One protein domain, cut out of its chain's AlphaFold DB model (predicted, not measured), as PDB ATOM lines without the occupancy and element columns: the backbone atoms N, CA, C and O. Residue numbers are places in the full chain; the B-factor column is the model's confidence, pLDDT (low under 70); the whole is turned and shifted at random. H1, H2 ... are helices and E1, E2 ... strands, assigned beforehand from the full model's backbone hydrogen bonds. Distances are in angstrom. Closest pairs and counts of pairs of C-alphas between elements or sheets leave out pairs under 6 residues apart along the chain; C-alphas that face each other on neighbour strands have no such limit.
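What this domain is: This is residues 58 to 70 and 195 to 273 of the 527 residues of an uncharacterized protein of Lachnospiraceae bacterium AM48-27BH (UniProt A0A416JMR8). One antiparallel sheet of four strands makes a slab, with the short helix H2 over one face and H3 over the opposite face. H1 only grazes the sheet with its residues 66 to 70, and its last residue, Val 70, comes near Ile 251 of H3. The long link after E3 folds back beside this edge strand, with residues 241 to 242 paired to 231 to 232. The printed part has 92 residues, with three named helices and four named strands in the order H1 E1 E2 H2 E3 H3 E4; the sheet's order is E2 E1 E4 E3, and the class is mixed, helices and strands. The whole is compact, with a radius of gyration of the C-alphas of 12.9 A and spans of 41 by 28 by 21 A.

Where its parts are: H1, residues 60 to 70, begins at C-alpha 60 (53.656, 28.172, 31.442) and is 14.9 A long. After the cut, E1 holds residues 197 to 204 and is 23.2 A long, and E2 holds residues 210 to 214, 12.4 A. H2 is residues 221 to 225, and E3 is residues 229 to 234, 17.4 A long. H3, residues 251 to 257, measures 9.9 A. E4, residues 266 to 272, is 20.6 A long and ends at C-alpha 272 (61.990, 16.284, 32.608).

How they stand to each other: In the sheet, E1 and E4 are inner strands and antiparallel neighbours at 174 degrees, with N 200 and O 269 2.9 A apart, within hydrogen-bond range. E1 and E2 form a hairpin, in which N 213 and O 201 are 2.8 A apart. E4 and the edge strand E3 are antiparallel at 177 degrees, with N 270 and O 231 2.8 A apart. H2 lies over E4 at a height over the sheet of 7.7 A; the closest C-alphas of the two are those of Ile 224 and Gly 271, 5.0 A apart. H3, on the opposite face, has a height over the sheet of 9.5 A and lies over E4, only just, with 4 of its 7 C-alphas falling on E4 and 2 on E3. On the local plane H3 and E4 stand at 31 degrees, only just slantwise to the strands. The closest C-alphas of H3 and E4 are those of Leu 255 and Ile 268, 7.5 A apart. H1 and H3 are close but not clearly touching, at a shallow tilt of 17 degrees, the same way; the C-alphas of Val 70 and Ile 251, their closest, are 6.8 A apart. In H1, H2 and H3 every O i to N i+4 pair is within hydrogen-bond range.

The domain as a whole: The C-alphas farthest apart, those of Thr 59 and Ser 207, are 41.7 A apart. Residues 71 to 194 are not printed, and C-alphas 70 and 195 are 13.9 A apart across this cut. The link from E3 to H3, 16 residues, is long. The mean pLDDT of the printed part is 89.1, and no printed residue is under 70.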
ATOM      1  N   ASP A  58      53.047  20.810  31.388       88.12
ATOM      2  CA  ASP A  58      52.445  21.493  30.234       88.12
ATOM      3  C   ASP A  58      52.044  22.943  30.548       88.12
ATOM      4  O   ASP A  58      51.425  23.615  29.724       88.12
ATOM      5  N   THR A  59      52.360  23.440  31.742       86.25
ATOM      6  CA  THR A  59      52.011  24.800  32.163       86.25
ATOM      7  C   THR A  59      53.099  25.807  31.784       86.25
ATOM      8  O   THR A  59      54.288  25.486  31.722       86.25
ATOM      9  N   TYR A  60      52.700  27.071  31.610       86.38
ATOM     10  CA  TYR A  60      53.656  28.172  31.442       86.38
ATOM     11  C   TYR A  60      54.589  28.309  32.655       86.38
ATOM     12  O   TYR A  60      55.774  28.563  32.490       86.38
ATOM     13  N   SER A  61      54.089  28.063  33.872       86.88
ATOM     14  CA  SER A  61      54.899  28.103  35.096       86.88
ATOM     15  C   SER A  61      56.047  27.090  35.075       86.88
ATOM     16  O   SER A  61      57.160  27.436  35.457       86.88
ATOM     17  N   CYS A  62      55.815  25.865  34.584       91.00
ATOM     18  CA  CYS A  62      56.891  24.886  34.405       91.00
ATOM     19  C   CYS A  62      57.896  25.327  33.334       91.00
ATOM     20  O   CYS A  62      59.090  25.092  33.483       91.00
ATOM     21  N   THR A  63      57.425  25.970  32.264       90.56
ATOM     22  CA  THR A  63      58.302  26.443  31.180       90.56
ATOM     23  C   THR A  63      59.175  27.606  31.641       90.56
ATOM     24  O   THR A  63      60.368  27.600  31.385       90.56
ATOM     25  N   SER A  64      58.610  28.549  32.395       90.62
ATOM     26  CA  SER A  64      59.355  29.668  32.979       90.62
ATOM     27  C   SER A  64      60.408  29.198  33.991       90.62
ATOM     28  O   SER A  64      61.511  29.735  34.032       90.62
ATOM     29  N   GLN A  65      60.110  28.150  34.767       92.25
ATOM     30  CA  GLN A  65      61.118  27.508  35.611       92.25
ATOM     31  C   GLN A  65      62.219  26.843  34.770       92.25
ATOM     32  O   GLN A  65      63.399  27.029  35.052       92.25
ATOM     33  N   LEU A  66      61.844  26.126  33.705       92.56
ATOM     34  CA  LEU A  66      62.796  25.509  32.785       92.56
ATOM     35  C   LEU A  66      63.690  26.546  32.089       92.56
ATOM     36  O   LEU A  66      64.864  26.277  31.884       92.56
ATOM     37  N   GLU A  67      63.175  27.727  31.748       92.12
ATOM     38  CA  GLU A  67      63.961  28.833  31.182       92.12
ATOM     39  C   GLU A  67      65.068  29.305  32.130       92.12
ATOM     40  O   GLU A  67      66.221  29.418  31.711       92.12
ATOM     41  N   SER A  68      64.738  29.515  33.409       91.44
ATOM     42  CA  SER A  68      65.720  29.860  34.447       91.44
ATOM     43  C   SER A  68      66.763  28.749  34.626       91.44
ATOM     44  O   SER A  68      67.967  29.002  34.680       91.44
ATOM     45  N   ASP A  69      66.322  27.489  34.621       91.62
ATOM     46  CA  ASP A  69      67.224  26.343  34.734       91.62
ATOM     47  C   ASP A  69      68.136  26.187  33.511       91.62
ATOM     48  O   ASP A  69      69.297  25.811  33.655       91.62
ATOM     49  N   VAL A  70      67.648  26.495  32.309       91.69
ATOM     50  CA  VAL A  70      68.454  26.493  31.081       91.69
ATOM     51  C   VAL A  70      69.571  27.532  31.172       91.69
ATOM     52  O   VAL A  70      70.720  27.202  30.875       91.69
ATOM     53  N   SER A 195      67.891  15.207  40.703       90.81
ATOM     54  CA  SER A 195      66.851  16.111  40.203       90.81
ATOM     55  C   SER A 195      65.990  15.401  39.161       90.81
ATOM     56  O   SER A 195      66.452  14.482  38.487       90.81
ATOM     57  N   ASN A 196      64.738  15.836  39.032       93.44
ATOM     58  CA  ASN A 196      63.815  15.399  37.989       93.44
ATOM     59  C   ASN A 196      64.139  16.028  36.623       93.44
ATOM     60  O   ASN A 196      63.610  15.576  35.608       93.44
ATOM     61  N   LEU A 197      64.978  17.070  36.580       94.50
ATOM     62  CA  LEU A 197      65.505  17.642  35.345       94.50
ATOM     63  C   LEU A 197      66.848  16.992  35.007       94.50
ATOM     64  O   LEU A 197      67.844  17.181  35.702       94.50
ATOM     65  N   HIS A 198      66.888  16.275  33.894       94.62
ATOM     66  CA  HIS A 198      68.082  15.657  33.341       94.62
ATOM     67  C   HIS A 198      68.559  16.454  32.134       94.62
ATOM     68  O   HIS A 198      67.774  16.749  31.234       94.62
ATOM     69  N   PHE A 199      69.846  16.778  32.078       94.38
ATOM     70  CA  PHE A 199      70.415  17.489  30.938       94.38
ATOM     71  C   PHE A 199      71.722  16.866  30.478       94.38
ATOM     72  O   PHE A 199      72.484  16.300  31.267       94.38
ATOM     73  N   ARG A 200      72.012  17.013  29.189       94.75
ATOM     74  CA  ARG A 200      73.315  16.713  28.606       94.75
ATOM     75  C   ARG A 200      73.595  17.690  27.470       94.75
ATOM     76  O   ARG A 200      72.863  17.730  26.487       94.75
ATOM     77  N   VAL A 201      74.663  18.461  27.629       93.75
ATOM     78  CA  VAL A 201      75.202  19.391  26.633       93.75
ATOM     79  C   VAL A 201      76.521  18.827  26.136       93.75
ATOM     80  O   VAL A 201      77.348  18.392  26.940       93.75
ATOM     81  N   SER A 202      76.721  18.823  24.827       92.38
ATOM     82  CA  SER A 202      77.928  18.304  24.202       92.38
ATOM     83  C   SER A 202      78.429  19.246  23.123       92.38
ATOM     84  O   SER A 202      77.651  19.693  22.281       92.38
ATOM     85  N   TYR A 203      79.738  19.493  23.140       91.62
ATOM     86  CA  TYR A 203      80.460  20.172  22.071       91.62
ATOM     87  C   TYR A 203      81.600  19.273  21.609       91.62
ATOM     88  O   TYR A 203      82.446  18.876  22.420       91.62
ATOM     89  N   ARG A 204      81.654  18.961  20.314       89.38
ATOM     90  CA  ARG A 204      82.706  18.129  19.731       89.38
ATOM     91  C   ARG A 204      83.635  18.971  18.873       89.38
ATOM     92  O   ARG A 204      83.201  19.751  18.031       89.38
ATOM     93  N   ASN A 205      84.940  18.808  19.062       85.69
ATOM     94  CA  ASN A 205      85.923  19.482  18.218       85.69
ATOM     95  C   ASN A 205      86.116  18.758  16.870       85.69
ATOM     96  O   ASN A 205      85.693  17.618  16.680       85.69
ATOM     97  N   GLN A 206      86.824  19.394  15.932       81.12
ATOM     98  CA  GLN A 206      87.126  18.809  14.612       81.12
ATOM     99  C   GLN A 206      87.977  17.524  14.683       81.12
ATOM    100  O   GLN A 206      87.980  16.731  13.745       81.12
ATOM    101  N   SER A 207      88.683  17.308  15.795       81.12
ATOM    102  CA  SER A 207      89.496  16.114  16.059       81.12
ATOM    103  C   SER A 207      88.687  14.950  16.654       81.12
ATOM    104  O   SER A 207      89.253  13.888  16.906       81.12
ATOM    105  N   GLY A 208      87.383  15.136  16.891       78.19
ATOM    106  CA  GLY A 208      86.479  14.129  17.450       78.19
ATOM    107  C   GLY A 208      86.474  14.020  18.979       78.19
ATOM    108  O   GLY A 208      85.833  13.116  19.508       78.19
ATOM    109  N   GLN A 209      87.161  14.908  19.703       84.25
ATOM    110  CA  GLN A 209      87.098  14.980  21.166       84.25
ATOM    111  C   GLN A 209      85.814  15.700  21.596       84.25
ATOM    112  O   GLN A 209      85.542  16.811  21.142       84.25
ATOM    113  N   GLU A 210      85.040  15.055  22.470       84.94
ATOM    114  CA  GLU A 210      83.740  15.525  22.961       84.94
ATOM    115  C   GLU A 210      83.876  16.074  24.390       84.94
ATOM    116  O   GLU A 210      84.360  15.374  25.284       84.94
ATOM    117  N   ASN A 211      83.431  17.311  24.615       87.88
ATOM    118  CA  ASN A 211      83.275  17.894  25.944       87.88
ATOM    119  C   ASN A 211      81.809  17.796  26.366       87.88
ATOM    120  O   ASN A 211      80.957  18.481  25.800       87.88
ATOM    121  N   VAL A 212      81.530  16.950  27.364       90.31
ATOM    122  CA  VAL A 212      80.169  16.656  27.835       90.31
ATOM    123  C   VAL A 212      79.920  17.258  29.220       90.31
ATOM    124  O   VAL A 212      80.668  17.024  30.172       90.31
ATOM    125  N   TYR A 213      78.813  17.985  29.343       91.94
ATOM    126  CA  TYR A 213      78.301  18.555  30.588       91.94
ATOM    127  C   TYR A 213      76.944  17.931  30.871       91.94
ATOM    128  O   TYR A 213      76.009  18.085  30.089       91.94
ATOM    129  N   THR A 214      76.833  17.184  31.963       92.12
ATOM    130  CA  THR A 214      75.602  16.468  32.299       92.12
ATOM    131  C   THR A 214      75.511  16.229  33.798       92.12
ATOM    132  O   THR A 214      76.533  16.098  34.475       92.12
ATOM    133  N   ASN A 215      74.282  16.138  34.298       91.88
ATOM    134  CA  ASN A 215      73.979  15.606  35.623       91.88
ATOM    135  C   ASN A 215      73.620  14.110  35.616       91.88
ATOM    136  O   ASN A 215      73.341  13.532  36.660       91.88
ATOM    137  N   SER A 216      73.617  13.479  34.441       87.38
ATOM    138  CA  SER A 216      73.121  12.122  34.217       87.38
ATOM    139  C   SER A 216      74.158  11.301  33.454       87.38
ATOM    140  O   SER A 216      73.903  10.821  32.352       87.38
ATOM    141  N   ASN A 217      75.354  11.152  34.038       83.88
ATOM    142  CA  ASN A 217      76.493  10.469  33.401       83.88
ATOM    143  C   ASN A 217      76.179   9.022  32.981       83.88
ATOM    144  O   ASN A 217      76.741   8.529  32.005       83.88
ATOM    145  N   ASP A 218      75.261   8.363  33.690       85.75
ATOM    146  CA  ASP A 218      74.871   6.972  33.442       85.75
ATOM    147  C   ASP A 218      73.785   6.826  32.358       85.75
ATOM    148  O   ASP A 218      73.387   5.706  32.028       85.75
ATOM    149  N   MET A 219      73.284   7.939  31.804       88.31
ATOM    150  CA  MET A 219      72.177   7.956  30.848       88.31
ATOM    151  C   MET A 219      72.623   8.360  29.436       88.31
ATOM    152  O   MET A 219      73.404   9.287  29.205       88.31
ATOM    153  N   THR A 220      72.070   7.656  28.455       90.88
ATOM    154  CA  THR A 220      72.180   7.984  27.028       90.88
ATOM    155  C   THR A 220      71.214   9.103  26.641       90.88
ATOM    156  O   THR A 220      70.211   9.344  27.316       90.88
ATOM    157  N   THR A 221      71.487   9.774  25.522       89.81
ATOM    158  CA  THR A 221      70.609  10.812  24.963       89.81
ATOM    159  C   THR A 221      69.196  10.276  24.724       89.81
ATOM    160  O   THR A 221      68.217  10.947  25.036       89.81
ATOM    161  N   GLU A 222      69.066   9.040  24.245       91.69
ATOM    162  CA  GLU A 222      67.785   8.374  24.008       91.69
ATOM    163  C   GLU A 222      67.023   8.108  25.311       91.69
ATOM    164  O   GLU A 222      65.806   8.278  25.352       91.69
ATOM    165  N   GLN A 223      67.726   7.737  26.388       92.56
ATOM    166  CA  GLN A 223      67.111   7.567  27.707       92.56
ATOM    167  C   GLN A 223      66.602   8.901  28.256       92.56
ATOM    168  O   GLN A 223      65.468   8.954  28.727       92.56
ATOM    169  N   ILE A 224      67.366   9.990  28.110       92.38
ATOM    170  CA  ILE A 224      66.917  11.328  28.527       92.38
ATOM    171  C   ILE A 224      65.685  11.763  27.716       92.38
ATOM    172  O   ILE A 224      64.717  12.284  28.261       92.38
ATOM    173  N   ARG A 225      65.660  11.476  26.411       92.88
ATOM    174  CA  ARG A 225      64.499  11.755  25.553       92.88
ATOM    175  C   ARG A 225      63.268  10.906  25.870       92.88
ATOM    176  O   ARG A 225      62.167  11.264  25.464       92.88
ATOM    177  N   SER A 226      63.443   9.775  26.550       91.88
ATOM    178  CA  SER A 226      62.334   8.900  26.940       91.88
ATOM    179  C   SER A 226      61.577   9.387  28.179       91.88
ATOM    180  O   SER A 226      60.509   8.852  28.481       91.88
ATOM    181  N   PHE A 227      62.088  10.413  28.871       90.19
ATOM    182  CA  PHE A 227      61.366  11.072  29.954       90.19
ATOM    183  C   PHE A 227      60.103  11.782  29.447       90.19
ATOM    184  O   PHE A 227      59.955  12.092  28.262       90.19
ATOM    185  N   GLY A 228      59.153  12.018  30.356       88.88
ATOM    186  CA  GLY A 228      57.802  12.460  30.003       88.88
ATOM    187  C   GLY A 228      57.758  13.742  29.167       88.88
ATOM    188  O   GLY A 228      56.933  13.849  28.252       88.88
ATOM    189  N   ARG A 229      58.657  14.695  29.427       93.62
ATOM    190  CA  ARG A 229      58.878  15.865  28.570       93.62
ATOM    191  C   ARG A 229      60.350  15.988  28.211       93.62
ATOM    192  O   ARG A 229      61.197  15.790  29.070       93.62
ATOM    193  N   TYR A 230      60.656  16.320  26.964       95.25
ATOM    194  CA  TYR A 230      62.028  16.435  26.494       95.25
ATOM    195  C   TYR A 230      62.206  17.516  25.431       95.25
ATOM    196  O   TYR A 230      61.275  17.909  24.719       95.25
ATOM    197  N   LEU A 231      63.452  17.943  25.296       94.31
ATOM    198  CA  LEU A 231      63.926  18.890  24.307       94.31
ATOM    199  C   LEU A 231      65.260  18.410  23.749       94.31
ATOM    200  O   LEU A 231      66.173  18.129  24.516       94.31
ATOM    201  N   TYR A 232      65.375  18.319  22.431       94.50
ATOM    202  CA  TYR A 232      66.615  18.017  21.736       94.50
ATOM    203  C   TYR A 232      66.872  19.046  20.636       94.50
ATOM    204  O   TYR A 232      66.039  19.260  19.750       94.50
ATOM    205  N   ILE A 233      68.044  19.672  20.697       92.88
ATOM    206  CA  ILE A 233      68.527  20.634  19.705       92.88
ATOM    207  C   ILE A 233      69.942  20.225  19.310       92.88
ATOM    208  O   ILE A 233      70.757  19.876  20.165       92.88
ATOM    209  N   SER A 234      70.229  20.274  18.014       90.81
ATOM    210  CA  SER A 234      71.543  19.985  17.443       90.81
ATOM    211  C   SER A 234      71.949  21.102  16.492       90.81
ATOM    212  O   SER A 234      71.106  21.602  15.751       90.81
ATOM    213  N   GLY A 235      73.238  21.448  16.465       86.31
ATOM    214  CA  GLY A 235      73.789  22.408  15.504       86.31
ATOM    215  C   GLY A 235      73.700  21.948  14.042       86.31
ATOM    216  O   GLY A 235      73.783  22.766  13.128       86.31
ATOM    217  N   GLU A 236      73.489  20.651  13.790       86.12
ATOM    218  CA  GLU A 236      73.346  20.099  12.436       86.12
ATOM    219  C   GLU A 236      71.942  20.308  11.840       86.12
ATOM    220  O   GLU A 236      71.761  20.190  10.626       86.12
ATOM    221  N   SER A 237      70.938  20.621  12.670       85.81
ATOM    222  CA  SER A 237      69.533  20.726  12.268       85.81
ATOM    223  C   SER A 237      68.904  22.033  12.738       85.81
ATOM    224  O   SER A 237      68.936  22.373  13.912       85.81
ATOM    225  N   ILE A 238      68.213  22.722  11.826       80.81
ATOM    226  CA  ILE A 238      67.378  23.890  12.162       80.81
ATOM    227  C   ILE A 238      66.088  23.453  12.883       80.81
ATOM    228  O   ILE A 238      65.460  24.236  13.592       80.81
ATOM    229  N   LEU A 239      65.662  22.201  12.683       85.19
ATOM    230  CA  LEU A 239      64.470  21.658  13.321       85.19
ATOM    231  C   LEU A 239      64.801  21.181  14.730       85.19
ATOM    232  O   LEU A 239      65.665  20.323  14.919       85.19
ATOM    233  N   MET A 240      64.048  21.711  15.682       87.38
ATOM    234  CA  MET A 240      64.057  21.298  17.074       87.38
ATOM    235  C   MET A 240      63.136  20.090  17.283       87.38
ATOM    236  O   MET A 240      62.003  20.068  16.799       87.38
ATOM    237  N   ASP A 241      63.613  19.097  18.029       92.75
ATOM    238  CA  ASP A 241      62.885  17.865  18.333       92.75
ATOM    239  C   ASP A 241      62.431  17.893  19.797       92.75
ATOM    240  O   ASP A 241      63.237  17.798  20.722       92.75
ATOM    241  N   THR A 242      61.133  18.083  20.027       93.25
ATOM    242  CA  THR A 242      60.569  18.240  21.371       93.25
ATOM    243  C   THR A 242      59.124  17.766  21.440       93.25
ATOM    244  O   THR A 242      58.403  17.760  20.441       93.25
ATOM    245  N   ASN A 243      58.679  17.433  22.648       92.56
ATOM    246  CA  ASN A 243      57.269  17.264  22.990       92.56
ATOM    247  C   ASN A 243      56.789  18.290  24.042       92.56
ATOM    248  O   ASN A 243      55.733  18.094  24.646       92.56
ATOM    249  N   LEU A 244      57.562  19.355  24.285       90.75
ATOM    250  CA  LEU A 244      57.172  20.457  25.160       90.75
ATOM    251  C   LEU A 244      56.054  21.281  24.517       90.75
ATOM    252  O   LEU A 244      56.084  21.574  23.322       90.75
ATOM    253  N   LYS A 245      55.073  21.685  25.327       88.75
ATOM    254  CA  LYS A 245      53.981  22.559  24.877       88.75
ATOM    255  C   LYS A 245      54.455  23.993  24.628       88.75
ATOM    256  O   LYS A 245      54.004  24.627  23.678       88.75
ATOM    257  N   TYR A 246      55.355  24.477  25.478       88.00
ATOM    258  CA  TYR A 246      56.009  25.774  25.362       88.00
ATOM    259  C   TYR A 246      57.520  25.562  25.432       88.00
ATOM    260  O   TYR A 246      57.999  24.694  26.159       88.00
ATOM    261  N   VAL A 247      58.256  26.325  24.634       87.94
ATOM    262  CA  VAL A 247      59.691  26.140  24.419       87.94
ATOM    263  C   VAL A 247      60.437  27.321  25.030       87.94
ATOM    264  O   VAL A 247      60.052  28.446  24.720       87.94
ATOM    265  N   PRO A 248      61.502  27.087  25.820       87.12
ATOM    266  CA  PRO A 248      62.376  28.149  26.309       87.12
ATOM    267  C   PRO A 248      62.933  29.020  25.174       87.12
ATOM    268  O   PRO A 248      63.553  28.495  24.247       87.12
ATOM    269  N   GLU A 249      62.752  30.340  25.246       84.50
ATOM    270  CA  GLU A 249      63.052  31.244  24.118       84.50
ATOM    271  C   GLU A 249      64.547  31.302  23.735       84.50
ATOM    272  O   GLU A 249      64.884  31.365  22.552       84.50
ATOM    273  N   ASN A 250      65.462  31.230  24.710       80.88
ATOM    274  CA  ASN A 250      66.886  31.547  24.506       80.88
ATOM    275  C   ASN A 250      67.818  30.342  24.323       80.88
ATOM    276  O   ASN A 250      69.026  30.520  24.156       80.88
ATOM    277  N   ILE A 251      67.289  29.118  24.323       86.44
ATOM    278  CA  ILE A 251      68.127  27.915  24.393       86.44
ATOM    279  C   ILE A 251      69.057  27.749  23.178       86.44
ATOM    280  O   ILE A 251      70.221  27.395  23.345       86.44
ATOM    281  N   THR A 252      68.584  28.046  21.963       87.12
ATOM    282  CA  THR A 252      69.389  27.919  20.734       87.12
ATOM    283  C   THR A 252      70.505  28.957  20.694       87.12
ATOM    284  O   THR A 252      71.641  28.626  20.372       87.12
ATOM    285  N   SER A 253      70.189  30.200  21.071       86.06
ATOM    286  CA  SER A 253      71.159  31.297  21.119       86.06
ATOM    287  C   SER A 253      72.258  31.019  22.146       86.06
ATOM    288  O   SER A 253      73.445  31.149  21.849       86.06
ATOM    289  N   GLN A 254      71.879  30.556  23.343       86.75
ATOM    290  CA  GLN A 254      72.839  30.183  24.381       86.75
ATOM    291  C   GLN A 254      73.712  28.997  23.942       86.75
ATOM    292  O   GLN A 254      74.929  29.047  24.104       86.75
ATOM    293  N   LEU A 255      73.130  27.975  23.307       88.12
ATOM    294  CA  LEU A 255      73.881  26.830  22.782       88.12
ATOM    295  C   LEU A 255      74.949  27.235  21.756       88.12
ATOM    296  O   LEU A 255      76.053  26.699  21.773       88.12
ATOM    297  N   GLU A 256      74.643  28.193  20.882       86.56
ATOM    298  CA  GLU A 256      75.606  28.713  19.909       86.56
ATOM    299  C   GLU A 256      76.658  29.619  20.566       86.56
ATOM    300  O   GLU A 256      77.844  29.515  20.258       86.56
ATOM    301  N   THR A 257      76.249  30.456  21.523       86.00
ATOM    302  CA  THR A 257      77.128  31.412  22.222       86.00
ATOM    303  C   THR A 257      78.229  30.708  23.015       86.00
ATOM    304  O   THR A 257      79.381  31.137  22.994       86.00
ATOM    305  N   TYR A 258      77.898  29.603  23.687       83.38
ATOM    306  CA  TYR A 258      78.847  28.827  24.490       83.38
ATOM    307  C   TYR A 258      79.627  27.775  23.678       83.38
ATOM    308  O   TYR A 258      80.390  26.986  24.245       83.38
ATOM    309  N   ASN A 259      79.479  27.757  22.349       83.06
ATOM    310  CA  ASN A 259      80.220  26.853  21.478       83.06
ATOM    311  C   ASN A 259      81.680  27.296  21.301       83.06
ATOM    312  O   ASN A 259      82.000  28.200  20.532       83.06
ATOM    313  N   LEU A 260      82.591  26.569  21.944       74.69
ATOM    314  CA  LEU A 260      84.029  26.847  21.909       74.69
ATOM    315  C   LEU A 260      84.702  26.538  20.557       74.69
ATOM    316  O   LEU A 260      85.841  26.946  20.338       74.69
ATOM    317  N   TYR A 261      84.052  25.777  19.667       80.44
ATOM    318  CA  TYR A 261      84.693  25.232  18.462       80.44
ATOM    319  C   TYR A 261      84.256  25.892  17.154       80.44
ATOM    320  O   TYR A 261      84.863  25.614  16.118       80.44
ATOM    321  N   GLY A 262      83.219  26.736  17.177       78.12
ATOM    322  CA  GLY A 262      82.708  27.425  15.984       78.12
ATOM    323  C   GLY A 262      82.277  26.481  14.850       78.12
ATOM    324  O   GLY A 262      82.266  26.874  13.686       78.12
ATOM    325  N   ASN A 263      81.987  25.217  15.173       84.38
ATOM    326  CA  ASN A 263      81.455  24.210  14.257       84.38
ATOM    327  C   ASN A 263      80.003  23.877  14.628       84.38
ATOM    328  O   ASN A 263      79.531  24.292  15.677       84.38
ATOM    329  N   ASN A 264      79.311  23.094  13.802       86.00
ATOM    330  CA  ASN A 264      77.914  22.708  14.047       86.00
ATOM    331  C   ASN A 264      77.774  21.380  14.818       86.00
ATOM    332  O   ASN A 264      76.683  20.820  14.903       86.00
ATOM    333  N   ASP A 265      78.879  20.858  15.353       89.31
ATOM    334  CA  ASP A 265      78.969  19.530  15.964       89.31
ATOM    335  C   ASP A 265      78.752  19.633  17.479       89.31
ATOM    336  O   ASP A 265      79.654  19.451  18.303       89.31
ATOM    337  N   TYR A 266      77.537  20.035  17.834       91.75
ATOM    338  CA  TYR A 266      77.095  20.208  19.210       91.75
ATOM    339  C   TYR A 266      75.615  19.855  19.352       91.75
ATOM    340  O   TYR A 266      74.832  19.937  18.399       91.75
ATOM    341  N   TYR A 267      75.218  19.455  20.556       93.19
ATOM    342  CA  TYR A 267      73.819  19.208  20.885       93.19
ATOM    343  C   TYR A 267      73.526  19.470  22.360       93.19
ATOM    344  O   TYR A 267      74.399  19.381  23.225       93.19
ATOM    345  N   ILE A 268      72.255  19.725  22.640       93.50
ATOM    346  CA  ILE A 268      71.680  19.729  23.979       93.50
ATOM    347  C   ILE A 268      70.474  18.803  24.000       93.50
ATOM    348  O   ILE A 268      69.637  18.812  23.095       93.50
ATOM    349  N   VAL A 269      70.392  17.999  25.052       94.88
ATOM    350  CA  VAL A 269      69.194  17.251  25.408       94.88
ATOM    351  C   VAL A 269      68.781  17.619  26.826       94.88
ATOM    352  O   VAL A 269      69.603  17.582  27.741       94.88
ATOM    353  N   LEU A 270      67.510  17.959  26.998       95.06
ATOM    354  CA  LEU A 270      66.851  18.102  28.291       95.06
ATOM    355  C   LEU A 270      65.741  17.058  28.382       95.06
ATOM    356  O   LEU A 270      65.020  16.836  27.410       95.06
ATOM    357  N   GLY A 271      65.587  16.442  29.544       94.56
ATOM    358  CA  GLY A 271      64.517  15.508  29.858       94.56
ATOM    359  C   GLY A 271      63.987  15.794  31.253       94.56
ATOM    360  O   GLY A 271      64.735  15.744  32.221       94.56
ATOM    361  N   LEU A 272      62.702  16.102  31.354       94.88
ATOM    362  CA  LEU A 272      61.990  16.284  32.608       94.88
ATOM    363  C   LEU A 272      61.205  15.009  32.923       94.88
ATOM    364  O   LEU A 272      60.273  14.638  32.193       94.88
ATOM    365  N   ASP A 273      61.564  14.351  34.022       93.62
ATOM    366  CA  ASP A 273      60.825  13.209  34.540       93.62
ATOM    367  C   ASP A 273      59.501  13.677  35.158       93.62
ATOM    368  O   ASP A 273      59.431  14.182  36.278       93.62
TER     369      ASP A 273